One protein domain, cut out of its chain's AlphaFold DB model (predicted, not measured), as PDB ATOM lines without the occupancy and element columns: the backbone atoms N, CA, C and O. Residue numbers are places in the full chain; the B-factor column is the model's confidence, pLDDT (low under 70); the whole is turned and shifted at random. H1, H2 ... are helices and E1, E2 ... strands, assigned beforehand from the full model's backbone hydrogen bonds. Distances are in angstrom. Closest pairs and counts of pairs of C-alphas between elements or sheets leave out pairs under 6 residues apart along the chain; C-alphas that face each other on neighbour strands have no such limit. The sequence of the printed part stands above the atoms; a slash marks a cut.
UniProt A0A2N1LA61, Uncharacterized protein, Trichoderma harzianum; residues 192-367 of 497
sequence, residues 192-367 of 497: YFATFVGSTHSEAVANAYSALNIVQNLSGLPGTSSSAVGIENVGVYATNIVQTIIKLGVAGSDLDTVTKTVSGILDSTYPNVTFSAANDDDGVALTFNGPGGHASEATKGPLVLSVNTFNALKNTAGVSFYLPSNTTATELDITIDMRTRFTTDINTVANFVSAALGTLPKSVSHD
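This is residues 192 to 367 of the 497 residues of an uncharacterized protein of Trichoderma harzianum (UniProt A0A2N1LA61). Two lobes stand side by side along the longest axis, each a four-stranded antiparallel sheet with two helices over one face; H1 of the first lobe and H3 of the second pack on each other where the lobes meet. The first lobe holds E1, H1, E2, E7, H4 and E8; the second, E3, H2, E4, E5, H3 and E6, is inserted between E2 and E7. The 176 printed residues include four named helices and eight named strands, in the order E1 H1 E2 E3 H2 E4 E5 H3 E6 E7 H4 E8; the sheets run E2 E7 E1 E8 and E4 E5 E3 E6. The class is mixed, and the whole is compact, with a radius of gyration of the C-alphas of 15.9 A and spans of 50 by 38 by 28 A.

E1, residues 192 to 197, is an inner strand between E7, residues 331 to 340, and E8, residues 363 to 366: N 194 and O 334 are 2.9 A apart, N 193 and O 365 2.8 A, within hydrogen-bond range. E2, residues 227 to 232, is antiparallel to E7, with N 229 and O 337 2.8 A apart. H1, residues 201 to 216, and H4, residues 346 to 357, lie on the same face, over E7, at heights over the sheet of 7.9 A and 8.2 A. They touch at Ala 211 and Leu 357, closest C-alphas 6.2 A apart, at a steep tilt of 48 degrees. In the second sheet E4, residues 274 to 279, and E5, residues 284 to 289, form a hairpin, with N 276 and O 287 2.9 A apart. E3, residues 245 to 251, is the antiparallel neighbour of E5, with N 286 and O 248 2.8 A apart, and of E6, residues 320 to 322, with N 249 and O 322 2.7 A apart. H2, residues 255 to 265, lies over E4 and E5; H3, residues 302 to 313, lies over E5 and E3 on the same face. H3 touches H2, closest C-alphas Thr 309 and Val 262, 6.0 A, and H1, closest Val 307 and Asn 213, 6.1 A. E1, H1, E2 and E3, H2, E4, like E5, H3, E6 and E7, H4, E8, are split strand-helix-strand units, two strands running the same way with another between them, each with a right-handed crossover. In H1, H2, H3 and H4 every O i to N i+4 pair is within hydrogen-bond range.

E1 begins at C-alpha 192, (-1.175, -2.903, -48.610). E7 is 29.5 A long, H1 22.4 A and E3 20.0 A; E8 ends at C-alpha 366, (-5.583, -3.040, -47.872).

The C-alphas farthest apart, of Asp 281 and Thr 344, are 50.1 A apart. The printed part has no cut. The links E2 to E3 and E5 to H3 are long, 12 residues each; residues 241 to 242 pair with 293 to 294, antiparallel. Mean pLDDT of the printed part is 91.8, with residues 234 to 240 and 296 to 299 under 70.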
ATOM      1  N   TYR A 192      -1.008  -1.483 -48.345       94.12
ATOM      2  CA  TYR A 192      -1.175  -2.903 -48.610       94.12
ATOM      3  C   TYR A 192      -0.630  -3.720 -47.450       94.12
ATOM      4  O   TYR A 192       0.513  -3.538 -47.047       94.12
ATOM      5  N   PHE A 193      -1.430  -4.664 -46.972       94.00
ATOM      6  CA  PHE A 193      -1.012  -5.705 -46.045       94.00
ATOM      7  C   PHE A 193      -0.813  -6.977 -46.857       94.00
ATOM      8  O   PHE A 193      -1.783  -7.584 -47.324       94.00
ATOM      9  N   ALA A 194       0.449  -7.313 -47.107       95.38
ATOM     10  CA  ALA A 194       0.840  -8.413 -47.968       95.38
ATOM     11  C   ALA A 194       1.366  -9.580 -47.128       95.38
ATOM     12  O   ALA A 194       2.313  -9.423 -46.357       95.38
ATOM     13  N   THR A 195       0.760 -10.749 -47.326       96.44
ATOM     14  CA  THR A 195       1.107 -11.988 -46.626       96.44
ATOM     15  C   THR A 195       2.039 -12.830 -47.480       96.44
ATOM     16  O   THR A 195       1.715 -13.154 -48.629       96.44
ATOM     17  N   PHE A 196       3.172 -13.242 -46.913       96.62
ATOM     18  CA  PHE A 196       4.142 -14.111 -47.580       96.62
ATOM     19  C   PHE A 196       4.283 -15.405 -46.804       96.62
ATOM     20  O   PHE A 196       4.609 -15.394 -45.623       96.62
ATOM     21  N   VAL A 197       4.069 -16.527 -47.489       96.88
ATOM     22  CA  VAL A 197       4.232 -17.857 -46.898       96.88
ATOM     23  C   VAL A 197       5.318 -18.641 -47.608       96.88
ATOM     24  O   VAL A 197       5.671 -18.349 -48.754       96.88
ATOM     25  N   GLY A 198       5.807 -19.675 -46.937       96.38
ATOM     26  CA  GLY A 198       6.705 -20.668 -47.508       96.38
ATOM     27  C   GLY A 198       6.384 -22.067 -46.995       96.38
ATOM     28  O   GLY A 198       5.672 -22.241 -46.009       96.38
ATOM     29  N   SER A 199       6.941 -23.085 -47.644       96.50
ATOM     30  CA  SER A 199       6.957 -24.449 -47.099       96.50
ATOM     31  C   SER A 199       7.852 -24.561 -45.856       96.50
ATOM     32  O   SER A 199       7.694 -25.476 -45.049       96.50
ATOM     33  N   THR A 200       8.769 -23.604 -45.689       96.19
ATOM     34  CA  THR A 200       9.656 -23.449 -44.534       96.19
ATOM     35  C   THR A 200       9.666 -21.997 -44.058       96.19
ATOM     36  O   THR A 200       9.314 -21.086 -44.811       96.19
ATOM     37  N   HIS A 201      10.111 -21.771 -42.819       94.62
ATOM     38  CA  HIS A 201      10.305 -20.425 -42.278       94.62
ATOM     39  C   HIS A 201      11.253 -19.597 -43.158       94.62
ATOM     40  O   HIS A 201      10.920 -18.484 -43.556       94.62
ATOM     41  N   SER A 202      12.394 -20.171 -43.549       95.88
ATOM     42  CA  SER A 202      13.363 -19.481 -44.404       95.88
ATOM     43  C   SER A 202      12.814 -19.093 -45.772       95.88
ATOM     44  O   SER A 202      13.186 -18.047 -46.295       95.88
ATOM     45  N   GLU A 203      11.928 -19.903 -46.353       96.81
ATOM     46  CA  GLU A 203      11.257 -19.555 -47.608       96.81
ATOM     47  C   GLU A 203      10.276 -18.388 -47.419       96.81
ATOM     48  O   GLU A 203      10.269 -17.470 -48.235       96.81
ATOM     49  N   ALA A 204       9.510 -18.367 -46.322       96.38
ATOM     50  CA  ALA A 204       8.621 -17.247 -46.003       96.38
ATOM     51  C   ALA A 204       9.405 -15.932 -45.831       96.38
ATOM     52  O   ALA A 204       9.065 -14.922 -46.449       96.38
ATOM     53  N   VAL A 205      10.511 -15.970 -45.075       96.56
ATOM     54  CA  VAL A 205      11.412 -14.818 -44.892       96.56
ATOM     55  C   VAL A 205      12.014 -14.375 -46.226       96.56
ATOM     56  O   VAL A 205      11.993 -13.187 -46.544       96.56
ATOM     57  N   ALA A 206      12.501 -15.307 -47.050       96.88
ATOM     58  CA  ALA A 206      13.070 -14.979 -48.355       96.88
ATOM     59  C   ALA A 206      12.043 -14.351 -49.311       96.88
ATOM     60  O   ALA A 206      12.393 -13.431 -50.057       96.88
ATOM     61  N   ASN A 207      10.787 -14.804 -49.278       97.56
ATOM     62  CA  ASN A 207       9.702 -14.231 -50.071       97.56
ATOM     63  C   ASN A 207       9.387 -12.794 -49.628       97.56
ATOM     64  O   ASN A 207       9.390 -11.888 -50.464       97.56
ATOM     65  N   ALA A 208       9.218 -12.556 -48.325       97.06
ATOM     66  CA  ALA A 208       8.973 -11.217 -47.784       97.06
ATOM     67  C   ALA A 208      10.140 -10.250 -48.063       97.06
ATOM     68  O   ALA A 208       9.931  -9.150 -48.575       97.06
ATOM     69  N   TYR A 209      11.388 -10.666 -47.827       97.62
ATOM     70  CA  TYR A 209      12.564  -9.829 -48.098       97.62
ATOM     71  C   TYR A 209      12.794  -9.584 -49.595       97.62
ATOM     72  O   TYR A 209      13.284  -8.522 -49.988       97.62
ATOM     73  N   SER A 210      12.395 -10.519 -50.462       97.94
ATOM     74  CA  SER A 210      12.391 -10.290 -51.910       97.94
ATOM     75  C   SER A 210      11.371  -9.222 -52.312       97.94
ATOM     76  O   SER A 210      11.687  -8.384 -53.157       97.94
ATOM     77  N   ALA A 211      10.194  -9.198 -51.677       97.75
ATOM     78  CA  ALA A 211       9.191  -8.154 -51.879       97.75
ATOM     79  C   ALA A 211       9.667  -6.791 -51.362       97.75
ATOM     80  O   ALA A 211       9.597  -5.811 -52.100       97.75
ATOM     81  N   LEU A 212      10.230  -6.731 -50.150       96.50
ATOM     82  CA  LEU A 212      10.834  -5.512 -49.597       96.50
ATOM     83  C   LEU A 212      11.931  -4.964 -50.518       96.50
ATOM     84  O   LEU A 212      11.973  -3.765 -50.786       96.50
ATOM     85  N   ASN A 213      12.769  -5.841 -51.081       96.81
ATOM     86  CA  ASN A 213      13.759  -5.450 -52.078       96.81
ATOM     87  C   ASN A 213      13.127  -4.879 -53.361       96.81
ATOM     88  O   ASN A 213      13.656  -3.916 -53.913       96.81
ATOM     89  N   ILE A 214      12.030  -5.460 -53.855       97.31
ATOM     90  CA  ILE A 214      11.308  -4.917 -55.016       97.31
ATOM     91  C   ILE A 214      10.812  -3.507 -54.690       97.31
ATOM     92  O   ILE A 214      11.146  -2.585 -55.428       97.31
ATOM     93  N   VAL A 215      10.095  -3.338 -53.572       96.06
ATOM     94  CA  VAL A 215       9.523  -2.051 -53.137       96.06
ATOM     95  C   VAL A 215      10.609  -0.987 -52.973       96.06
ATOM     96  O   VAL A 215      10.487   0.091 -53.546       96.06
ATOM     97  N   GLN A 216      11.710  -1.309 -52.282       93.31
ATOM     98  CA  GLN A 216      12.834  -0.391 -52.054       93.31
ATOM     99  C   GLN A 216      13.463   0.129 -53.360       93.31
ATOM    100  O   GLN A 216      13.999   1.235 -53.386       93.31
ATOM    101  N   ASN A 217      13.430  -0.663 -54.434       93.69
ATOM    102  CA  ASN A 217      14.055  -0.329 -55.716       93.69
ATOM    103  C   ASN A 217      13.037   0.053 -56.805       93.69
ATOM    104  O   ASN A 217      13.407   0.145 -57.981       93.69
ATOM    105  N   LEU A 218      11.766   0.275 -56.449       94.12
ATOM    106  CA  LEU A 218      10.776   0.771 -57.399       94.12
ATOM    107  C   LEU A 218      11.196   2.139 -57.938       94.12
ATOM    108  O   LEU A 218      11.622   3.032 -57.211       94.12
ATOM    109  N   SER A 219      11.042   2.310 -59.246       93.50
ATOM    110  CA  SER A 219      11.273   3.577 -59.931       93.50
ATOM    111  C   SER A 219      10.175   3.807 -60.962       93.50
ATOM    112  O   SER A 219       9.552   2.857 -61.438       93.50
ATOM    113  N   GLY A 220       9.910   5.075 -61.288       94.19
ATOM    114  CA  GLY A 220       8.860   5.431 -62.247       94.19
ATOM    115  C   GLY A 220       7.439   5.183 -61.738       94.19
ATOM    116  O   GLY A 220       6.568   4.850 -62.540       94.19
ATOM    117  N   LEU A 221       7.205   5.334 -60.425       95.75
ATOM    118  CA  LEU A 221       5.855   5.283 -59.862       95.75
ATOM    119  C   LEU A 221       4.940   6.279 -60.603       95.75
ATOM    120  O   LEU A 221       5.344   7.424 -60.822       95.75
ATOM    121  N   PRO A 222       3.726   5.863 -61.007       96.25
ATOM    122  CA  PRO A 222       2.786   6.740 -61.693       96.25
ATOM    123  C   PRO A 222       2.192   7.778 -60.733       96.25
ATOM    124  O   PRO A 222       2.307   7.658 -59.515       96.25
ATOM    125  N   GLY A 223       1.498   8.773 -61.282       93.19
ATOM    126  CA  GLY A 223       0.878   9.842 -60.496       93.19
ATOM    127  C   GLY A 223       1.853  10.948 -60.095       93.19
ATOM    128  O   GLY A 223       3.007  10.982 -60.526       93.19
ATOM    129  N   THR A 224       1.364  11.888 -59.292       94.25
ATOM    130  CA  THR A 224       2.124  13.082 -58.908       94.25
ATOM    131  C   THR A 224       2.803  12.893 -57.556       94.25
ATOM    132  O   THR A 224       2.132  12.645 -56.556       94.25
ATOM    133  N   SER A 225       4.130  13.061 -57.515       93.94
ATOM    134  CA  SER A 225       4.936  12.972 -56.285       93.94
ATOM    135  C   SER A 225       4.683  11.686 -55.485       93.94
ATOM    136  O   SER A 225       4.578  11.715 -54.262       93.94
ATOM    137  N   SER A 226       4.532  10.563 -56.188       95.44
ATOM    138  CA  SER A 226       4.166   9.286 -55.580       95.44
ATOM    139  C   SER A 226       5.352   8.580 -54.922       95.44
ATOM    140  O   SER A 226       6.479   8.638 -55.419       95.44
ATOM    141  N   SER A 227       5.076   7.845 -53.848       94.56
ATOM    142  CA  SER A 227       6.041   7.010 -53.132       94.56
ATOM    143  C   SER A 227       5.435   5.657 -52.742       94.56
ATOM    144  O   SER A 227       4.215   5.490 -52.699       94.56
ATOM    145  N   ALA A 228       6.309   4.681 -52.492       93.44
ATOM    146  CA  ALA A 228       5.966   3.383 -51.923       93.44
ATOM    147  C   ALA A 228       7.092   2.952 -50.972       93.44
ATOM    148  O   ALA A 228       8.255   2.920 -51.378       93.44
ATOM    149  N   VAL A 229       6.757   2.636 -49.724       91.25
ATOM    150  CA  VAL A 229       7.716   2.298 -48.665       91.25
ATOM    151  C   VAL A 229       7.287   1.001 -47.989       91.25
ATOM    152  O   VAL A 229       6.131   0.834 -47.617       91.25
ATOM    153  N   GLY A 230       8.218   0.057 -47.862       90.19
ATOM    154  CA  GLY A 230       7.981  -1.201 -47.157       90.19
ATOM    155  C   GLY A 230       8.183  -1.053 -45.650       90.19
ATOM    156  O   GLY A 230       9.087  -0.345 -45.214       90.19
ATOM    157  N   ILE A 231       7.373  -1.764 -44.874       87.88
ATOM    158  CA  ILE A 231       7.431  -1.869 -43.415       87.88
ATOM    159  C   ILE A 231       7.355  -3.359 -43.070       87.88
ATOM    160  O   ILE A 231       6.470  -4.071 -43.546       87.88
ATOM    161  N   GLU A 232       8.289  -3.853 -42.263       86.12
ATOM    162  CA  GLU A 232       8.309  -5.255 -41.835       86.12
ATOM    163  C   GLU A 232       7.378  -5.443 -40.626       86.12
ATOM    164  O   GLU A 232       7.537  -4.757 -39.620       86.12
ATOM    165  N   ASN A 233       6.400  -6.355 -40.678       80.62
ATOM    166  CA  ASN A 233       5.413  -6.495 -39.599       80.62
ATOM    167  C   ASN A 233       5.900  -7.472 -38.516       80.62
ATOM    168  O   ASN A 233       5.389  -8.584 -38.389       80.62
ATOM    169  N   VAL A 234       6.895  -7.065 -37.726       68.69
ATOM    170  CA  VAL A 234       7.450  -7.893 -36.641       68.69
ATOM    171  C   VAL A 234       7.206  -7.243 -35.279       68.69
ATOM    172  O   VAL A 234       7.702  -6.159 -34.983       68.69
ATOM    173  N   GLY A 235       6.474  -7.945 -34.409       64.19
ATOM    174  CA  GLY A 235       6.216  -7.517 -33.033       64.19
ATOM    175  C   GLY A 235       5.068  -6.513 -32.921       64.19
ATOM    176  O   GLY A 235       3.916  -6.865 -33.157       64.19
ATOM    177  N   VAL A 236       5.378  -5.287 -32.492       55.25
ATOM    178  CA  VAL A 236       4.387  -4.220 -32.309       55.25
ATOM    179  C   VAL A 236       4.068  -3.591 -33.664       55.25
ATOM    180  O   VAL A 236       4.947  -3.041 -34.326       55.25
ATOM    181  N   TYR A 237       2.807  -3.699 -34.068       57.62
ATOM    182  CA  TYR A 237       2.315  -3.275 -35.370       57.62
ATOM    183  C   TYR A 237       1.879  -1.806 -35.338       57.62
ATOM    184  O   TYR A 237       0.988  -1.446 -34.573       57.62
ATOM    185  N   ALA A 238       2.500  -0.973 -36.172       62.53
ATOM    186  CA  ALA A 238       2.038   0.379 -36.464       62.53
ATOM    187  C   ALA A 238       2.200   0.622 -37.965       62.53
ATOM    188  O   ALA A 238       3.302   0.532 -38.507       62.53
ATOM    189  N   THR A 239       1.088   0.882 -38.648       66.75
ATOM    190  CA  THR A 239       1.016   0.792 -40.115       66.75
ATOM    191  C   THR A 239       1.759   1.905 -40.860       66.75
ATOM    192  O   THR A 239       1.942   1.813 -42.072       66.75
ATOM    193  N   ASN A 240       2.191   2.941 -40.138       69.62
ATOM    194  CA  ASN A 240       2.847   4.134 -40.662       69.62
ATOM    195  C   ASN A 240       4.181   4.444 -39.936       69.62
ATOM    196  O   ASN A 240       4.710   5.551 -40.019       69.62
ATOM    197  N   ILE A 241       4.745   3.469 -39.209       74.75
ATOM    198  CA  ILE A 241       6.035   3.624 -38.518       74.75
ATOM    199  C   ILE A 241       7.042   2.626 -39.082       74.75
ATOM    200  O   ILE A 241       6.842   1.414 -39.011       74.75
ATOM    201  N   VAL A 242       8.177   3.128 -39.567       73.50
ATOM    202  CA  VAL A 242       9.355   2.295 -39.843       73.50
ATOM    203  C   VAL A 242      10.071   2.020 -38.521       73.50
ATOM    204  O   VAL A 242      10.399   2.949 -37.780       73.50
ATOM    205  N   GLN A 243      10.312   0.748 -38.199       78.81
ATOM    206  CA  GLN A 243      10.847   0.353 -36.897       78.81
ATOM    207  C   GLN A 243      12.305   0.785 -36.688       78.81
ATOM    208  O   GLN A 243      13.145   0.739 -37.587       78.81
ATOM    209  N   THR A 244      12.620   1.131 -35.440       81.12
ATOM    210  CA  THR A 244      13.968   1.511 -34.980       81.12
ATOM    211  C   THR A 244      14.909   0.315 -34.804       81.12
ATOM    212  O   THR A 244      16.128   0.491 -34.740       81.12
ATOM    213  N   ILE A 245      14.353  -0.897 -34.701       87.62
ATOM    214  CA  ILE A 245      15.092  -2.145 -34.500       87.62
ATOM    215  C   ILE A 245      14.575  -3.187 -35.487       87.62
ATOM    216  O   ILE A 245      13.394  -3.520 -35.467       87.62
ATOM    217  N   ILE A 246      15.481  -3.738 -36.294       91.25
ATOM    218  CA  ILE A 246      15.202  -4.828 -37.236       91.25
ATOM    219  C   ILE A 246      16.139  -5.990 -36.929       91.25
ATOM    220  O   ILE A 246      17.319  -5.783 -36.630       91.25
ATOM    221  N   LYS A 247      15.629  -7.221 -36.982       94.06
ATOM    222  CA  LYS A 247      16.413  -8.431 -36.722       94.06
ATOM    223  C   LYS A 247      16.333  -9.375 -37.911       94.06
ATOM    224  O   LYS A 247      15.242  -9.701 -38.354       94.06
ATOM    225  N   LEU A 248      17.486  -9.859 -38.361       96.81
ATOM    226  CA  LEU A 248      17.599 -10.825 -39.453       96.81
ATOM    227  C   LEU A 248      18.666 -11.860 -39.105       96.81
ATOM    228  O   LEU A 248      19.776 -11.513 -38.716       96.81
ATOM    229  N   GLY A 249      18.331 -13.130 -39.243       97.19
ATOM    230  CA  GLY A 249      19.232 -14.252 -39.054       97.19
ATOM    231  C   GLY A 249      19.770 -14.756 -40.387       97.19
ATOM    232  O   GLY A 249      19.046 -14.772 -41.383       97.19
ATOM    233  N   VAL A 250      21.032 -15.178 -40.404       98.31
ATOM    234  CA  VAL A 250      21.700 -15.794 -41.556       98.31
ATOM    235  C   VAL A 250      22.212 -17.172 -41.150       98.31
ATOM    236  O   VAL A 250      23.177 -17.286 -40.397       98.31
ATOM    237  N   ALA A 251      21.581 -18.223 -41.656       97.44
ATOM    238  CA  ALA A 251      22.032 -19.599 -41.483       97.44
ATOM    239  C   ALA A 251      22.976 -19.999 -42.628       97.44
ATOM    240  O   ALA A 251      22.895 -19.456 -43.729       97.44
ATOM    241  N   GLY A 252      23.882 -20.949 -42.375       96.88
ATOM    242  CA  GLY A 252      24.799 -21.474 -43.400       96.88
ATOM    243  C   GLY A 252      25.983 -20.566 -43.766       96.88
ATOM    244  O   GLY A 252      26.678 -20.842 -44.741       96.88
ATOM    245  N   SER A 253      26.241 -19.517 -42.980       97.19
ATOM    246  CA  SER A 253      27.435 -18.662 -43.060       97.19
ATOM    247  C   SER A 253      28.055 -18.490 -41.672       97.19
ATOM    248  O   SER A 253      27.395 -18.718 -40.662       97.19
ATOM    249  N   ASP A 254      29.320 -18.077 -41.610       97.38
ATOM    250  CA  ASP A 254      29.995 -17.749 -40.353       97.38
ATOM    251  C   ASP A 254      29.890 -16.254 -39.991       97.38
ATOM    252  O   ASP A 254      29.625 -15.394 -40.841       97.38
ATOM    253  N   LEU A 255      30.120 -15.958 -38.708       98.25
ATOM    254  CA  LEU A 255      30.037 -14.618 -38.126       98.25
ATOM    255  C   LEU A 255      30.973 -13.599 -38.794       98.25
ATOM    256  O   LEU A 255      30.575 -12.445 -38.945       98.25
ATOM    257  N   ASP A 256      32.190 -13.989 -39.186       98.19
ATOM    258  CA  ASP A 256      33.162 -13.072 -39.801       98.19
ATOM    259  C   ASP A 256      32.681 -12.646 -41.189       98.19
ATOM    260  O   ASP A 256      32.595 -11.453 -41.489       98.19
ATOM    261  N   THR A 257      32.253 -13.617 -41.997       97.88
ATOM    262  CA  THR A 257      31.703 -13.387 -43.335       97.88
ATOM    263  C   THR A 257      30.475 -12.475 -43.291       97.88
ATOM    264  O   THR A 257      30.399 -11.494 -44.041       97.88
ATOM    265  N   VAL A 258      29.522 -12.751 -42.393       98.25
ATOM    266  CA  VAL A 258      28.301 -11.940 -42.256       98.25
ATOM    267  C   VAL A 258      28.641 -10.535 -41.758       98.25
ATOM    268  O   VAL A 258      28.226  -9.556 -42.379       98.25
ATOM    269  N   THR A 259      29.452 -10.411 -40.702       98.44
ATOM    270  CA  THR A 259      29.853  -9.109 -40.141       98.44
ATOM    271  C   THR A 259      30.550  -8.254 -41.192       98.44
ATOM    272  O   THR A 259      30.185  -7.097 -41.390       98.44
ATOM    273  N   LYS A 260      31.505  -8.833 -41.926       98.38
ATOM    274  CA  LYS A 260      32.232  -8.139 -42.992       98.38
ATOM    275  C   LYS A 260      31.309  -7.689 -44.123       98.38
ATOM    276  O   LYS A 260      31.511  -6.608 -44.672       98.38
ATOM    277  N   THR A 261      30.299  -8.491 -44.454       98.25
ATOM    278  CA  THR A 261      29.296  -8.135 -45.467       98.25
ATOM    279  C   THR A 261      28.483  -6.923 -45.022       98.25
ATOM    280  O   THR A 261      28.419  -5.939 -45.756       98.25
ATOM    281  N   VAL A 262      27.930  -6.943 -43.805       97.94
ATOM    282  CA  VAL A 262      27.136  -5.820 -43.277       97.94
ATOM    283  C   VAL A 262      27.991  -4.558 -43.135       97.94
ATOM    284  O   VAL A 262      27.578  -3.490 -43.581       97.94
ATOM    285  N   SER A 263      29.215  -4.671 -42.604       97.69
ATOM    286  CA  SER A 263      30.163  -3.549 -42.524       97.69
ATOM    287  C   SER A 263      30.539  -2.973 -43.891       97.69
ATOM    288  O   SER A 263      30.848  -1.791 -43.975       97.69
ATOM    289  N   GLY A 264      30.532  -3.780 -44.955       97.81
ATOM    290  CA  GLY A 264      30.781  -3.309 -46.318       97.81
ATOM    291  C   GLY A 264      29.606  -2.545 -46.938       97.81
ATOM    292  O   GLY A 264      29.813  -1.786 -47.882       97.81
ATOM    293  N   ILE A 265      28.389  -2.742 -46.421       97.19
ATOM    294  CA  ILE A 265      27.164  -2.063 -46.869       97.19
ATOM    295  C   ILE A 265      26.911  -0.791 -46.050       97.19
ATOM    296  O   ILE A 265      26.450   0.209 -46.601       97.19
ATOM    297  N   LEU A 266      27.171  -0.838 -44.741       95.56
ATOM    298  CA  LEU A 266      26.960   0.279 -43.826       95.56
ATOM    299  C   LEU A 266      28.006   1.378 -44.068       95.56
ATOM    300  O   LEU A 266      29.145   1.290 -43.613       95.56
ATOM    301  N   ASP A 267      27.595   2.428 -44.774       92.88
ATOM    302  CA  ASP A 267      28.404   3.608 -45.073       92.88
ATOM    303  C   ASP A 267      27.872   4.870 -44.365       92.88
ATOM    304  O   ASP A 267      26.892   4.840 -43.619       92.88
ATOM    305  N   SER A 268      28.508   6.018 -44.615       87.62
ATOM    306  CA  SER A 268      28.121   7.297 -44.009       87.62
ATOM    307  C   SER A 268      26.775   7.853 -44.494       87.62
ATOM    308  O   SER A 268      26.372   8.919 -44.039       87.62
ATOM    309  N   THR A 269      26.101   7.199 -45.447       88.44
ATOM    310  CA  THR A 269      24.771   7.609 -45.924       88.44
ATOM    311  C   THR A 269      23.636   7.052 -45.067       88.44
ATOM    312  O   THR A 269      22.497   7.482 -45.237       88.44
ATOM    313  N   TYR A 270      23.926   6.133 -44.140       88.44
ATOM    314  CA  TYR A 270      22.967   5.663 -43.143       88.44
ATOM    315  C   TYR A 270      23.009   6.570 -41.897       88.44
ATOM    316  O   TYR A 270      24.004   6.565 -41.166       88.44
ATOM    317  N   PRO A 271      21.959   7.360 -41.616       82.31
ATOM    318  CA  PRO A 271      21.959   8.293 -40.494       82.31
ATOM    319  C   PRO A 271      21.819   7.549 -39.160       82.31
ATOM    320  O   PRO A 271      20.764   7.004 -38.863       82.31
ATOM    321  N   ASN A 272      22.867   7.547 -38.330       85.62
ATOM    322  CA  ASN A 272      22.863   6.949 -36.982       85.62
ATOM    323  C   ASN A 272      22.465   5.458 -36.929       85.62
ATOM    324  O   ASN A 272      21.995   4.981 -35.895       85.62
ATOM    325  N   VAL A 273      22.657   4.712 -38.021       90.94
ATOM    326  CA  VAL A 273      22.401   3.267 -38.048       90.94
ATOM    327  C   VAL A 273      23.632   2.513 -37.554       90.94
ATOM    328  O   VAL A 273      24.766   2.800 -37.934       90.94
ATOM    329  N   THR A 274      23.400   1.519 -36.709       94.81
ATOM    330  CA  THR A 274      24.402   0.601 -36.171       94.81
ATOM    331  C   THR A 274      23.896  -0.833 -36.292       94.81
ATOM    332  O   THR A 274      22.702  -1.069 -36.490       94.81
ATOM    333  N   PHE A 275      24.789  -1.810 -36.163       97.75
ATOM    334  CA  PHE A 275      24.390  -3.211 -36.087       97.75
ATOM    335  C   PHE A 275      25.241  -3.978 -35.077       97.75
ATOM    336  O   PHE A 275      26.377  -3.601 -34.786       97.75
ATOM    337  N   SER A 276      24.688  -5.072 -34.568       97.81
ATOM    338  CA  SER A 276      25.418  -6.118 -33.857       97.81
ATOM    339  C   SER A 276      25.180  -7.469 -34.527       97.81
ATOM    340  O   SER A 276      24.138  -7.689 -35.145       97.81
ATOM    341  N   ALA A 277      26.165  -8.359 -34.415       98.00
ATOM    342  CA  ALA A 277      26.124  -9.715 -34.946       98.00
ATOM    343  C   ALA A 277      26.603 -10.696 -33.870       98.00
ATOM    344  O   ALA A 277      27.615 -10.446 -33.211       98.00
ATOM    345  N   ALA A 278      25.887 -11.800 -33.686       97.88
ATOM    346  CA  ALA A 278      26.261 -12.869 -32.766       97.88
ATOM    347  C   ALA A 278      25.785 -14.219 -33.307       97.88
ATOM    348  O   ALA A 278      24.798 -14.278 -34.031       97.88
ATOM    349  N   ASN A 279      26.476 -15.299 -32.941       98.06
ATOM    350  CA  ASN A 279      25.959 -16.638 -33.210       98.06
ATOM    351  C   ASN A 279      24.796 -16.945 -32.257       98.06
ATOM    352  O   ASN A 279      24.888 -16.638 -31.065       98.06
ATOM    353  N   ASP A 280      23.757 -17.587 -32.773       95.31
ATOM    354  CA  ASP A 280      22.718 -18.261 -31.996       95.31
ATOM    355  C   ASP A 280      22.631 -19.746 -32.403       95.31
ATOM    356  O   ASP A 280      23.558 -20.282 -33.019       95.31
ATOM    357  N   ASP A 281      21.553 -20.426 -32.011       94.38
ATOM    358  CA  ASP A 281      21.363 -21.856 -32.283       94.38
ATOM    359  C   ASP A 281      21.112 -22.164 -33.777       94.38
ATOM    360  O   ASP A 281      21.321 -23.299 -34.208       94.38
ATOM    361  N   ASP A 282      20.702 -21.168 -34.569       94.44
ATOM    362  CA  ASP A 282      20.267 -21.318 -35.963       94.44
ATOM    363  C   ASP A 282      21.273 -20.727 -36.974       94.44
ATOM    364  O   ASP A 282      21.278 -21.100 -38.152       94.44
ATOM    365  N   GLY A 283      22.165 -19.832 -36.539       96.44
ATOM    366  CA  GLY A 283      23.189 -19.224 -37.386       96.44
ATOM    367  C   GLY A 283      23.770 -17.937 -36.808       96.44
ATOM    368  O   GLY A 283      24.149 -17.874 -35.640       96.44
ATOM    369  N   VAL A 284      23.894 -16.911 -37.653       98.25
ATOM    370  CA  VAL A 284      24.326 -15.565 -37.261       98.25
ATOM    371  C   VAL A 284      23.107 -14.656 -37.147       98.25
ATOM    372  O   VAL A 284      22.518 -14.269 -38.156       98.25
ATOM    373  N   ALA A 285      22.768 -14.255 -35.927       97.81
ATOM    374  CA  ALA A 285      21.731 -13.276 -35.648       97.81
ATOM    375  C   ALA A 285      22.273 -11.847 -35.772       97.81
ATOM    376  O   ALA A 285      23.225 -11.464 -35.085       97.81
ATOM    377  N   LEU A 286      21.622 -11.037 -36.608       97.88
ATOM    378  CA  LEU A 286      21.868  -9.604 -36.734       97.88
ATOM    379  C   LEU A 286      20.782  -8.811 -36.015       97.88
ATOM    380  O   LEU A 286      19.596  -9.126 -36.103       97.88
ATOM    381  N   THR A 287      21.192  -7.743 -35.337       96.81
ATOM    382  CA  THR A 287      20.287  -6.696 -34.850       96.81
ATOM    383  C   THR A 287      20.747  -5.359 -35.409       96.81
ATOM    384  O   THR A 287      21.840  -4.895 -35.091       96.81
ATOM    385  N   PHE A 288      19.911  -4.737 -36.232       94.50
ATOM    386  CA  PHE A 288      20.116  -3.406 -36.787       94.50
ATOM    387  C   PHE A 288      19.369  -2.394 -35.922       94.50
ATOM    388  O   PHE A 288      18.189  -2.587 -35.639       94.50
ATOM    389  N   ASN A 289      20.044  -1.324 -35.510       91.56
ATOM    390  CA  ASN A 289      19.475  -0.259 -34.685       91.56
ATOM    391  C   ASN A 289      19.678   1.078 -35.387       91.56
ATOM    392  O   ASN A 289      20.747   1.320 -35.940       91.56
ATOM    393  N   GLY A 290      18.700   1.966 -35.332       84.25
ATOM    394  CA  GLY A 290      18.816   3.283 -35.947       84.25
ATOM    395  C   GLY A 290      17.539   4.097 -35.789       84.25
ATOM    396  O   GLY A 290      16.637   3.678 -35.057       84.25
ATOM    397  N   PRO A 291      17.451   5.259 -36.451       74.62
ATOM    398  CA  PRO A 291      16.208   6.006 -36.484       74.62
ATOM    399  C   PRO A 291      15.125   5.158 -37.159       74.62
ATOM    400  O   PRO A 291      15.365   4.516 -38.185       74.62
ATOM    401  N   GLY A 292      13.956   5.134 -36.533       72.50
ATOM    402  CA  GLY A 292      12.702   4.801 -37.194       72.50
ATOM    403  C   GLY A 292      12.069   6.087 -37.715       72.50
ATOM    404  O   GLY A 292      12.775   7.070 -37.931       72.50
ATOM    405  N   GLY A 293      10.748   6.103 -37.847       73.19
ATOM    406  CA  GLY A 293      10.008   7.337 -38.110       73.19
ATOM    407  C   GLY A 293       8.805   7.119 -39.009       73.19
ATOM    408  O   GLY A 293       8.401   5.984 -39.266       73.19
ATOM    409  N   HIS A 294       8.239   8.225 -39.475       71.69
ATOM    410  CA  HIS A 294       7.049   8.227 -40.308       71.69
ATOM    411  C   HIS A 294       7.349   7.661 -41.710       71.69
ATOM    412  O   HIS A 294       8.358   8.009 -42.332       71.69
ATOM    413  N   ALA A 295       6.468   6.811 -42.249       70.62
ATOM    414  CA  ALA A 295       6.719   6.125 -43.523       70.62
ATOM    415  C   ALA A 295       6.921   7.085 -44.714       70.62
ATOM    416  O   ALA A 295       7.597   6.734 -45.682       70.62
ATOM    417  N   SER A 296       6.401   8.317 -44.640       66.19
ATOM    418  CA  SER A 296       6.577   9.323 -45.699       66.19
ATOM    419  C   SER A 296       8.005   9.862 -45.853       66.19
ATOM    420  O   SER A 296       8.300  10.451 -46.893       66.19
ATOM    421  N   GLU A 297       8.900   9.659 -44.882       68.00
ATOM    422  CA  GLU A 297      10.259  10.221 -44.930       68.00
ATOM    423  C   GLU A 297      11.289   9.333 -45.647       68.00
ATOM    424  O   GLU A 297      12.373   9.810 -45.982       68.00
ATOM    425  N   ALA A 298      10.963   8.059 -45.912       63.72
ATOM    426  CA  ALA A 298      11.781   7.117 -46.691       63.72
ATOM    427  C   ALA A 298      13.300   7.174 -46.381       63.72
ATOM    428  O   ALA A 298      14.141   7.289 -47.279       63.72
ATOM    429  N   THR A 299      13.674   7.110 -45.100       68.50
ATOM    430  CA  THR A 299      15.078   7.224 -44.673       68.50
ATOM    431  C   THR A 299      15.857   5.918 -44.895       68.50
ATOM    432  O   THR A 299      15.303   4.815 -44.873       68.50
ATOM    433  N   LYS A 300      17.184   6.006 -45.096       83.12
ATOM    434  CA  LYS A 300      18.089   4.835 -45.107       83.12
ATOM    435  C   LYS A 300      18.258   4.258 -43.689       83.12
ATOM    436  O   LYS A 300      19.312   4.400 -43.076       83.12
ATOM    437  N   GLY A 301      17.205   3.646 -43.160       88.25
ATOM    438  CA  GLY A 301      17.152   3.120 -41.797       88.25
ATOM    439  C   GLY A 301      17.585   1.651 -41.648       88.25
ATOM    440  O   GLY A 301      18.103   1.036 -42.588       88.25
ATOM    441  N   PRO A 302      17.337   1.059 -40.463       90.81
ATOM    442  CA  PRO A 302      17.625  -0.347 -40.158       90.81
ATOM    443  C   PRO A 302      17.030  -1.346 -41.161       90.81
ATOM    444  O   PRO A 302      17.718  -2.282 -41.572       90.81
ATOM    445  N   LEU A 303      15.789  -1.124 -41.611       91.88
ATOM    446  CA  LEU A 303      15.116  -2.008 -42.570       91.88
ATOM    447  C   LEU A 303      15.849  -2.038 -43.915       91.88
ATOM    448  O   LEU A 303      16.149  -3.114 -44.427       91.88
ATOM    449  N   VAL A 304      16.244  -0.876 -44.438       92.69
ATOM    450  CA  VAL A 304      17.015  -0.771 -45.688       92.69
ATOM    451  C   VAL A 304      18.344  -1.525 -45.585       92.69
ATOM    452  O   VAL A 304      18.729  -2.249 -46.505       92.69
ATOM    453  N   LEU A 305      19.046  -1.402 -44.452       95.38
ATOM    454  CA  LEU A 305      20.298  -2.129 -44.229       95.38
ATOM    455  C   LEU A 305      20.075  -3.650 -44.188       95.38
ATOM    456  O   LEU A 305      20.858  -4.401 -44.778       95.38
ATOM    457  N   SER A 306      18.995  -4.105 -43.551       96.31
ATOM    458  CA  SER A 306      18.637  -5.529 -43.498       96.31
ATOM    459  C   SER A 306      18.309  -6.099 -44.886       96.31
ATOM    460  O   SER A 306      18.821  -7.155 -45.254       96.31
ATOM    461  N   VAL A 307      17.559  -5.363 -45.715       96.81
ATOM    462  CA  VAL A 307      17.203  -5.755 -47.087       96.81
ATOM    463  C   VAL A 307      18.445  -5.807 -47.976       96.81
ATOM    464  O   VAL A 307      18.637  -6.754 -48.741       96.81
ATOM    465  N   ASN A 308      19.348  -4.834 -47.845       97.31
ATOM    466  CA  ASN A 308      20.617  -4.842 -48.570       97.31
ATOM    467  C   ASN A 308      21.526  -5.999 -48.126       97.31
ATOM    468  O   ASN A 308      22.183  -6.614 -48.969       97.31
ATOM    469  N   THR A 309      21.511  -6.350 -46.838       98.06
ATOM    470  CA  THR A 309      22.214  -7.530 -46.310       98.06
ATOM    471  C   THR A 309      21.650  -8.821 -46.902       98.06
ATOM    472  O   THR A 309      22.409  -9.644 -47.417       98.06
ATOM    473  N   PHE A 310      20.321  -8.973 -46.916       98.25
ATOM    474  CA  PHE A 310      19.640 -10.084 -47.581       98.25
ATOM    475  C   PHE A 310      20.060 -10.194 -49.052       98.25
ATOM    476  O   PHE A 310      20.488 -11.255 -49.505       98.25
ATOM    477  N   ASN A 311      20.024  -9.089 -49.798       98.06
ATOM    478  CA  ASN A 311      20.401  -9.076 -51.210       98.06
ATOM    479  C   ASN A 311      21.849  -9.490 -51.470       98.06
ATOM    480  O   ASN A 311      22.108 -10.158 -52.471       98.06
ATOM    481  N   ALA A 312      22.774  -9.096 -50.594       98.12
ATOM    482  CA  ALA A 312      24.183  -9.444 -50.720       98.12
ATOM    483  C   ALA A 312      24.441 -10.943 -50.492       98.12
ATOM    484  O   ALA A 312      25.359 -11.500 -51.092       98.12
ATOM    485  N   LEU A 313      23.631 -11.598 -49.654       97.88
ATOM    486  CA  LEU A 313      23.869 -12.972 -49.203       97.88
ATOM    487  C   LEU A 313      22.938 -14.019 -49.835       97.88
ATOM    488  O   LEU A 313      23.289 -15.195 -49.847       97.88
ATOM    489  N   LYS A 314      21.785 -13.632 -50.399       96.44
ATOM    490  CA  LYS A 314      20.727 -14.574 -50.826       96.44
ATOM    491  C   LYS A 314      21.112 -15.592 -51.898       96.44
ATOM    492  O   LYS A 314      20.447 -16.611 -52.027       96.44
ATOM    493  N   ASN A 315      22.163 -15.318 -52.667       96.00
ATOM    494  CA  ASN A 315      22.652 -16.218 -53.716       96.00
ATOM    495  C   ASN A 315      23.877 -17.039 -53.273       96.00
ATOM    496  O   ASN A 315      24.452 -17.770 -54.082       96.00
ATOM    497  N   THR A 316      24.305 -16.913 -52.015       96.38
ATOM    498  CA  THR A 316      25.414 -17.691 -51.463       96.38
ATOM    499  C   THR A 316      24.957 -19.126 -51.218       96.38
ATOM    500  O   THR A 316      23.940 -19.375 -50.574       96.38
ATOM    501  N   ALA A 317      25.709 -20.095 -51.742       95.88
ATOM    502  CA  ALA A 317      25.360 -21.505 -51.618       95.88
ATOM    503  C   ALA A 317      25.285 -21.934 -50.143       95.88
ATOM    504  O   ALA A 317      26.230 -21.729 -49.386       95.88
ATOM    505  N   GLY A 318      24.168 -22.559 -49.759       94.69
ATOM    506  CA  GLY A 318      23.927 -23.030 -48.393       94.69
ATOM    507  C   GLY A 318      23.408 -21.964 -47.427       94.69
ATOM    508  O   GLY A 318      23.049 -22.325 -46.311       94.69
ATOM    509  N   VAL A 319      23.324 -20.695 -47.844       97.62
ATOM    510  CA  VAL A 319      22.780 -19.624 -47.007       97.62
ATOM    511  C   VAL A 319      21.255 -19.604 -47.056       97.62
ATOM    512  O   VAL A 319      20.652 -19.669 -48.128       97.62
ATOM    513  N   SER A 320      20.635 -19.467 -45.888       97.44
ATOM    514  CA  SER A 320      19.210 -19.169 -45.732       97.44
ATOM    515  C   SER A 320      19.000 -18.112 -44.647       97.44
ATOM    516  O   SER A 320      19.928 -17.761 -43.919       97.44
ATOM    517  N   PHE A 321      17.783 -17.579 -44.552       97.69
ATOM    518  CA  PHE A 321      17.455 -16.514 -43.605       97.69
ATOM    519  C   PHE A 321      16.404 -16.965 -42.603       97.69
ATOM    520  O   PHE A 321      15.632 -17.886 -42.875       97.69
ATOM    521  N   TYR A 322      16.379 -16.320 -41.447       95.81
ATOM    522  CA  TYR A 322      15.367 -16.543 -40.422       95.81
ATOM    523  C   TYR A 322      15.133 -15.265 -39.612       95.81
ATOM    524  O   TYR A 322      15.898 -14.308 -39.727       95.81
ATOM    525  N   LEU A 323      14.089 -15.233 -38.790       93.31
ATOM    526  CA  LEU A 323      13.871 -14.174 -37.812       93.31
ATOM    527  C   LEU A 323      14.438 -14.621 -36.458       93.31
ATOM    528  O   LEU A 323      13.973 -15.616 -35.897       93.31
ATOM    529  N   PRO A 324      15.430 -13.919 -35.886       91.12
ATOM    530  CA  PRO A 324      15.963 -14.282 -34.580       91.12
ATOM    531  C   PRO A 324      14.850 -14.327 -33.525       91.12
ATOM    532  O   PRO A 324      14.048 -13.400 -33.422       91.12
ATOM    533  N   SER A 325      14.833 -15.377 -32.697       83.88
ATOM    534  CA  SER A 325      13.759 -15.694 -31.727       83.88
ATOM    535  C   SER A 325      12.442 -16.235 -32.319       83.88
ATOM    536  O   SER A 325      11.515 -16.502 -31.556       83.88
ATOM    537  N   ASN A 326      12.341 -16.439 -33.639       82.31
ATOM    538  CA  ASN A 326      11.231 -17.148 -34.280       82.31
ATOM    539  C   ASN A 326      11.684 -17.847 -35.569       82.31
ATOM    540  O   ASN A 326      11.715 -17.230 -36.626       82.31
ATOM    541  N   THR A 327      11.934 -19.153 -35.504       85.69
ATOM    542  CA  THR A 327      12.342 -19.963 -36.667       85.69
ATOM    543  C   THR A 327      11.274 -20.943 -37.145       85.69
ATOM    544  O   THR A 327      11.529 -21.795 -37.996       85.69
ATOM    545  N   THR A 328      10.056 -20.839 -36.606       88.00
ATOM    546  CA  THR A 328       8.988 -21.828 -36.835       88.00
ATOM    547  C   THR A 328       7.831 -21.288 -37.665       88.00
ATOM    548  O   THR A 328       7.192 -22.061 -38.379       88.00
ATOM    549  N   ALA A 329       7.564 -19.979 -37.611       91.06
ATOM    550  CA  ALA A 329       6.489 -19.375 -38.387       91.06
ATOM    551  C   ALA A 329       6.789 -19.467 -39.888       91.06
ATOM    552  O   ALA A 329       7.837 -19.037 -40.351       91.06
ATOM    553  N   THR A 330       5.864 -20.006 -40.670       95.38
ATOM    554  CA  THR A 330       5.997 -20.123 -42.134       95.38
ATOM    555  C   THR A 330       5.287 -18.986 -42.866       95.38
ATOM    556  O   THR A 330       4.916 -19.124 -44.030       95.38
ATOM    557  N   GLU A 331       5.115 -17.863 -42.171       94.00
ATOM    558  CA  GLU A 331       4.446 -16.652 -42.624       94.00
ATOM    559  C   GLU A 331       5.221 -15.434 -42.102       94.00
ATOM    560  O   GLU A 331       5.621 -15.413 -40.934       94.00
ATOM    561  N   LEU A 332       5.465 -14.457 -42.975       93.50
ATOM    562  CA  LEU A 332       6.004 -13.147 -42.624       93.50
ATOM    563  C   LEU A 332       5.282 -12.086 -43.447       93.50
ATOM    564  O   LEU A 332       5.422 -12.040 -44.668       93.50
ATOM    565  N   ASP A 333       4.540 -11.227 -42.767       93.19
ATOM    566  CA  ASP A 333       3.752 -10.184 -43.407       93.19
ATOM    567  C   ASP A 333       4.540  -8.877 -43.486       93.19
ATOM    568  O   ASP A 333       5.354  -8.556 -42.615       93.19
ATOM    569  N   ILE A 334       4.272  -8.095 -44.528       93.56
ATOM    570  CA  ILE A 334       4.808  -6.738 -44.661       93.56
ATOM    571  C   ILE A 334       3.666  -5.771 -44.959       93.56
ATOM    572  O   ILE A 334       2.670  -6.126 -45.598       93.56
ATOM    573  N   THR A 335       3.830  -4.534 -44.515       93.62
ATOM    574  CA  THR A 335       2.989  -3.417 -44.938       93.62
ATOM    575  C   THR A 335       3.715  -2.643 -46.035       93.62
ATOM    576  O   THR A 335       4.931  -2.481 -45.985       93.62
ATOM    577  N   ILE A 336       2.992  -2.184 -47.053       94.38
ATOM    578  CA  ILE A 336       3.525  -1.290 -48.082       94.38
ATOM    579  C   ILE A 336       2.702  -0.010 -48.043       94.38
ATOM    580  O   ILE A 336       1.549  -0.014 -48.476       94.38
ATOM    581  N   ASP A 337       3.301   1.054 -47.511       93.88
ATOM    582  CA  ASP A 337       2.718   2.392 -47.447       93.88
ATOM    583  C   ASP A 337       2.923   3.094 -48.782       93.88
ATOM    584  O   ASP A 337       4.050   3.281 -49.243       93.88
ATOM    585  N   MET A 338       1.817   3.417 -49.446       95.25
ATOM    586  CA  MET A 338       1.821   4.101 -50.730       95.25
ATOM    587  C   MET A 338       1.190   5.466 -50.570       95.25
ATOM    588  O   MET A 338       0.101   5.594 -50.005       95.25
ATOM    589  N   ARG A 339       1.846   6.478 -51.134       95.62
ATOM    590  CA  ARG A 339       1.367   7.859 -51.104       95.62
ATOM    591  C   ARG A 339       1.440   8.492 -52.468       95.62
ATOM    592  O   ARG A 339       2.234   8.103 -53.322       95.62
ATOM    593  N   THR A 340       0.595   9.489 -52.664       96.19
ATOM    594  CA  THR A 340       0.609  10.339 -53.848       96.19
ATOM    595  C   THR A 340      -0.069  11.660 -53.535       96.19
ATOM    596  O   THR A 340      -0.910  11.735 -52.634       96.19
ATOM    597  N   ARG A 341       0.263  12.709 -54.288       95.56
ATOM    598  CA  ARG A 341      -0.285  14.043 -54.047       95.56
ATOM    599  C   ARG A 341      -1.809  14.072 -54.157       95.56
ATOM    600  O   ARG A 341      -2.432  14.818 -53.411       95.56
ATOM    601  N   PHE A 342      -2.407  13.285 -55.055       95.75
ATOM    602  CA  PHE A 342      -3.835  13.373 -55.368       95.75
ATOM    603  C   PHE A 342      -4.577  12.049 -55.183       95.75
ATOM    604  O   PHE A 342      -4.149  10.995 -55.647       95.75
ATOM    605  N   THR A 343      -5.774  12.113 -54.596       94.50
ATOM    606  CA  THR A 343      -6.664  10.955 -54.387       94.50
ATOM    607  C   THR A 343      -6.936  10.160 -55.666       94.50
ATOM    608  O   THR A 343      -7.132   8.942 -55.616       94.50
ATOM    609  N   THR A 344      -6.961  10.818 -56.825       93.44
ATOM    610  CA  THR A 344      -7.201  10.205 -58.140       93.44
ATOM    611  C   THR A 344      -6.063   9.293 -58.600       93.44
ATOM    612  O   THR A 344      -6.316   8.333 -59.326       93.44
ATOM    613  N   ASP A 345      -4.838   9.526 -58.125       95.00
ATOM    614  CA  ASP A 345      -3.641   8.808 -58.566       95.00
ATOM    615  C   ASP A 345      -3.415   7.490 -57.799       95.00
ATOM    616  O   ASP A 345      -2.812   6.557 -58.338       95.00
ATOM    617  N   ILE A 346      -3.921   7.368 -56.563       95.38
ATOM    618  CA  ILE A 346      -3.495   6.301 -55.634       95.38
ATOM    619  C   ILE A 346      -3.801   4.887 -56.143       95.38
ATOM    620  O   ILE A 346      -3.002   3.980 -55.940       95.38
ATOM    621  N   ASN A 347      -4.904   4.685 -56.871       95.00
ATOM    622  CA  ASN A 347      -5.230   3.361 -57.414       95.00
ATOM    623  C   ASN A 347      -4.227   2.952 -58.503       95.00
ATOM    624  O   ASN A 347      -3.874   1.782 -58.623       95.00
ATOM    625  N   THR A 348      -3.744   3.914 -59.292       96.25
ATOM    626  CA  THR A 348      -2.733   3.672 -60.327       96.25
ATOM    627  C   THR A 348      -1.387   3.329 -59.690       96.25
ATOM    628  O   THR A 348      -0.723   2.397 -60.143       96.25
ATOM    629  N   VAL A 349      -1.015   4.020 -58.605       97.38
ATOM    630  CA  VAL A 349       0.167   3.689 -57.787       97.38
ATOM    631  C   VAL A 349       0.051   2.270 -57.231       97.38
ATOM    632  O   VAL A 349       0.949   1.452 -57.421       97.38
ATOM    633  N   ALA A 350      -1.091   1.945 -56.630       96.75
ATOM    634  CA  ALA A 350      -1.340   0.654 -56.006       96.75
ATOM    635  C   ALA A 350      -1.314  -0.514 -57.010       96.75
ATOM    636  O   ALA A 350      -0.752  -1.577 -56.733       96.75
ATOM    637  N   ASN A 351      -1.842  -0.302 -58.219       96.81
ATOM    638  CA  ASN A 351      -1.755  -1.268 -59.315       96.81
ATOM    639  C   ASN A 351      -0.316  -1.462 -59.805       96.81
ATOM    640  O   ASN A 351       0.080  -2.587 -60.103       96.81
ATOM    641  N   PHE A 352       0.474  -0.388 -59.876       98.06
ATOM    642  CA  PHE A 352       1.881  -0.464 -60.265       98.06
ATOM    643  C   PHE A 352       2.700  -1.278 -59.256       98.06
ATOM    644  O   PHE A 352       3.438  -2.181 -59.649       98.06
ATOM    645  N   VAL A 353       2.518  -1.012 -57.958       97.56
ATOM    646  CA  VAL A 353       3.162  -1.777 -56.879       97.56
ATOM    647  C   VAL A 353       2.730  -3.243 -56.927       97.56
ATOM    648  O   VAL A 353       3.579  -4.132 -56.918       97.56
ATOM    649  N   SER A 354       1.428  -3.515 -57.063       96.69
ATOM    650  CA  SER A 354       0.908  -4.884 -57.184       96.69
ATOM    651  C   SER A 354       1.516  -5.635 -58.376       96.69
ATOM    652  O   SER A 354       1.974  -6.766 -58.223       96.69
ATOM    653  N   ALA A 355       1.600  -4.994 -59.546       97.50
ATOM    654  CA  ALA A 355       2.202  -5.588 -60.735       97.50
ATOM    655  C   ALA A 355       3.694  -5.903 -60.542       97.50
ATOM    656  O   ALA A 355       4.163  -6.937 -61.019       97.50
ATOM    657  N   ALA A 356       4.429  -5.047 -59.826       97.75
ATOM    658  CA  ALA A 356       5.842  -5.267 -59.532       97.75
ATOM    659  C   ALA A 356       6.074  -6.437 -58.561       97.75
ATOM    660  O   ALA A 356       7.048  -7.173 -58.715       97.75
ATOM    661  N   LEU A 357       5.177  -6.636 -57.590       97.12
ATOM    662  CA  LEU A 357       5.213  -7.789 -56.683       97.12
ATOM    663  C   LEU A 357       4.827  -9.100 -57.385       97.12
ATOM    664  O   LEU A 357       5.268 -10.178 -56.977       97.12
ATOM    665  N   GLY A 358       4.009  -9.022 -58.437       96.69
ATOM    666  CA  GLY A 358       3.571 -10.177 -59.213       96.69
ATOM    667  C   GLY A 358       2.842 -11.202 -58.343       96.69
ATOM    668  O   GLY A 358       1.894 -10.877 -57.637       96.69
ATOM    669  N   THR A 359       3.287 -12.456 -58.398       96.06
ATOM    670  CA  THR A 359       2.688 -13.576 -57.648       96.06
ATOM    671  C   THR A 359       3.430 -13.899 -56.350       96.06
ATOM    672  O   THR A 359       3.233 -14.977 -55.799       96.06
ATOM    673  N   LEU A 360       4.346 -13.031 -55.912       96.00
ATOM    674  CA  LEU A 360       5.166 -13.276 -54.727       96.00
ATOM    675  C   LEU A 360       4.342 -13.286 -53.424       96.00
ATOM    676  O   LEU A 360       4.550 -14.194 -52.617       96.00
ATOM    677  N   PRO A 361       3.397 -12.349 -53.194       97.12
ATOM    678  CA  PRO A 361       2.498 -12.433 -52.048       97.12
ATOM    679  C   PRO A 361       1.475 -13.558 -52.238       97.12
ATOM    680  O   PRO A 361       0.909 -13.725 -53.319       97.12
ATOM    681  N   LYS A 362       1.161 -14.279 -51.159       97.44
ATOM    682  CA  LYS A 362       0.037 -15.230 -51.122       97.44
ATOM    683  C   LYS A 362      -1.301 -14.500 -51.199       97.44
ATOM    684  O   LYS A 362      -2.228 -14.956 -51.864       97.44
ATOM    685  N   SER A 363      -1.400 -13.391 -50.477       96.19
ATOM    686  CA  SER A 363      -2.572 -12.527 -50.433       96.19
ATOM    687  C   SER A 363      -2.152 -11.093 -50.167       96.19
ATOM    688  O   SER A 363      -1.139 -10.841 -49.518       96.19
ATOM    689  N   VAL A 364      -2.958 -10.161 -50.666       95.06
ATOM    690  CA  VAL A 364      -2.848  -8.736 -50.366       95.06
ATOM    691  C   VAL A 364      -4.232  -8.253 -49.958       95.06
ATOM    692  O   VAL A 364      -5.193  -8.426 -50.706       95.06
ATOM    693  N   SER A 365      -4.325  -7.667 -48.773       94.50
ATOM    694  CA  SER A 365      -5.450  -6.821 -48.367       94.50
ATOM    695  C   SER A 365      -4.989  -5.372 -48.273       94.50
ATOM    696  O   SER A 365      -3.801  -5.089 -48.416       94.50
ATOM    697  N   HIS A 366      -5.910  -4.446 -48.042       92.75
ATOM    698  CA  HIS A 366      -5.583  -3.040 -47.872       92.75
ATOM    699  C   HIS A 366      -6.444  -2.411 -46.781       92.75
ATOM    700  O   HIS A 366      -7.516  -2.932 -46.456       92.75
ATOM    701  N   ASP A 367      -5.985  -1.293 -46.231       89.62
ATOM    702  CA  ASP A 367      -6.799  -0.459 -45.355       89.62
ATOM    703  C   ASP A 367      -7.733   0.463 -46.152       89.62
ATOM    704  O   ASP A 367      -7.932   0.326 -47.366       89.62
TER     705      ASP A 367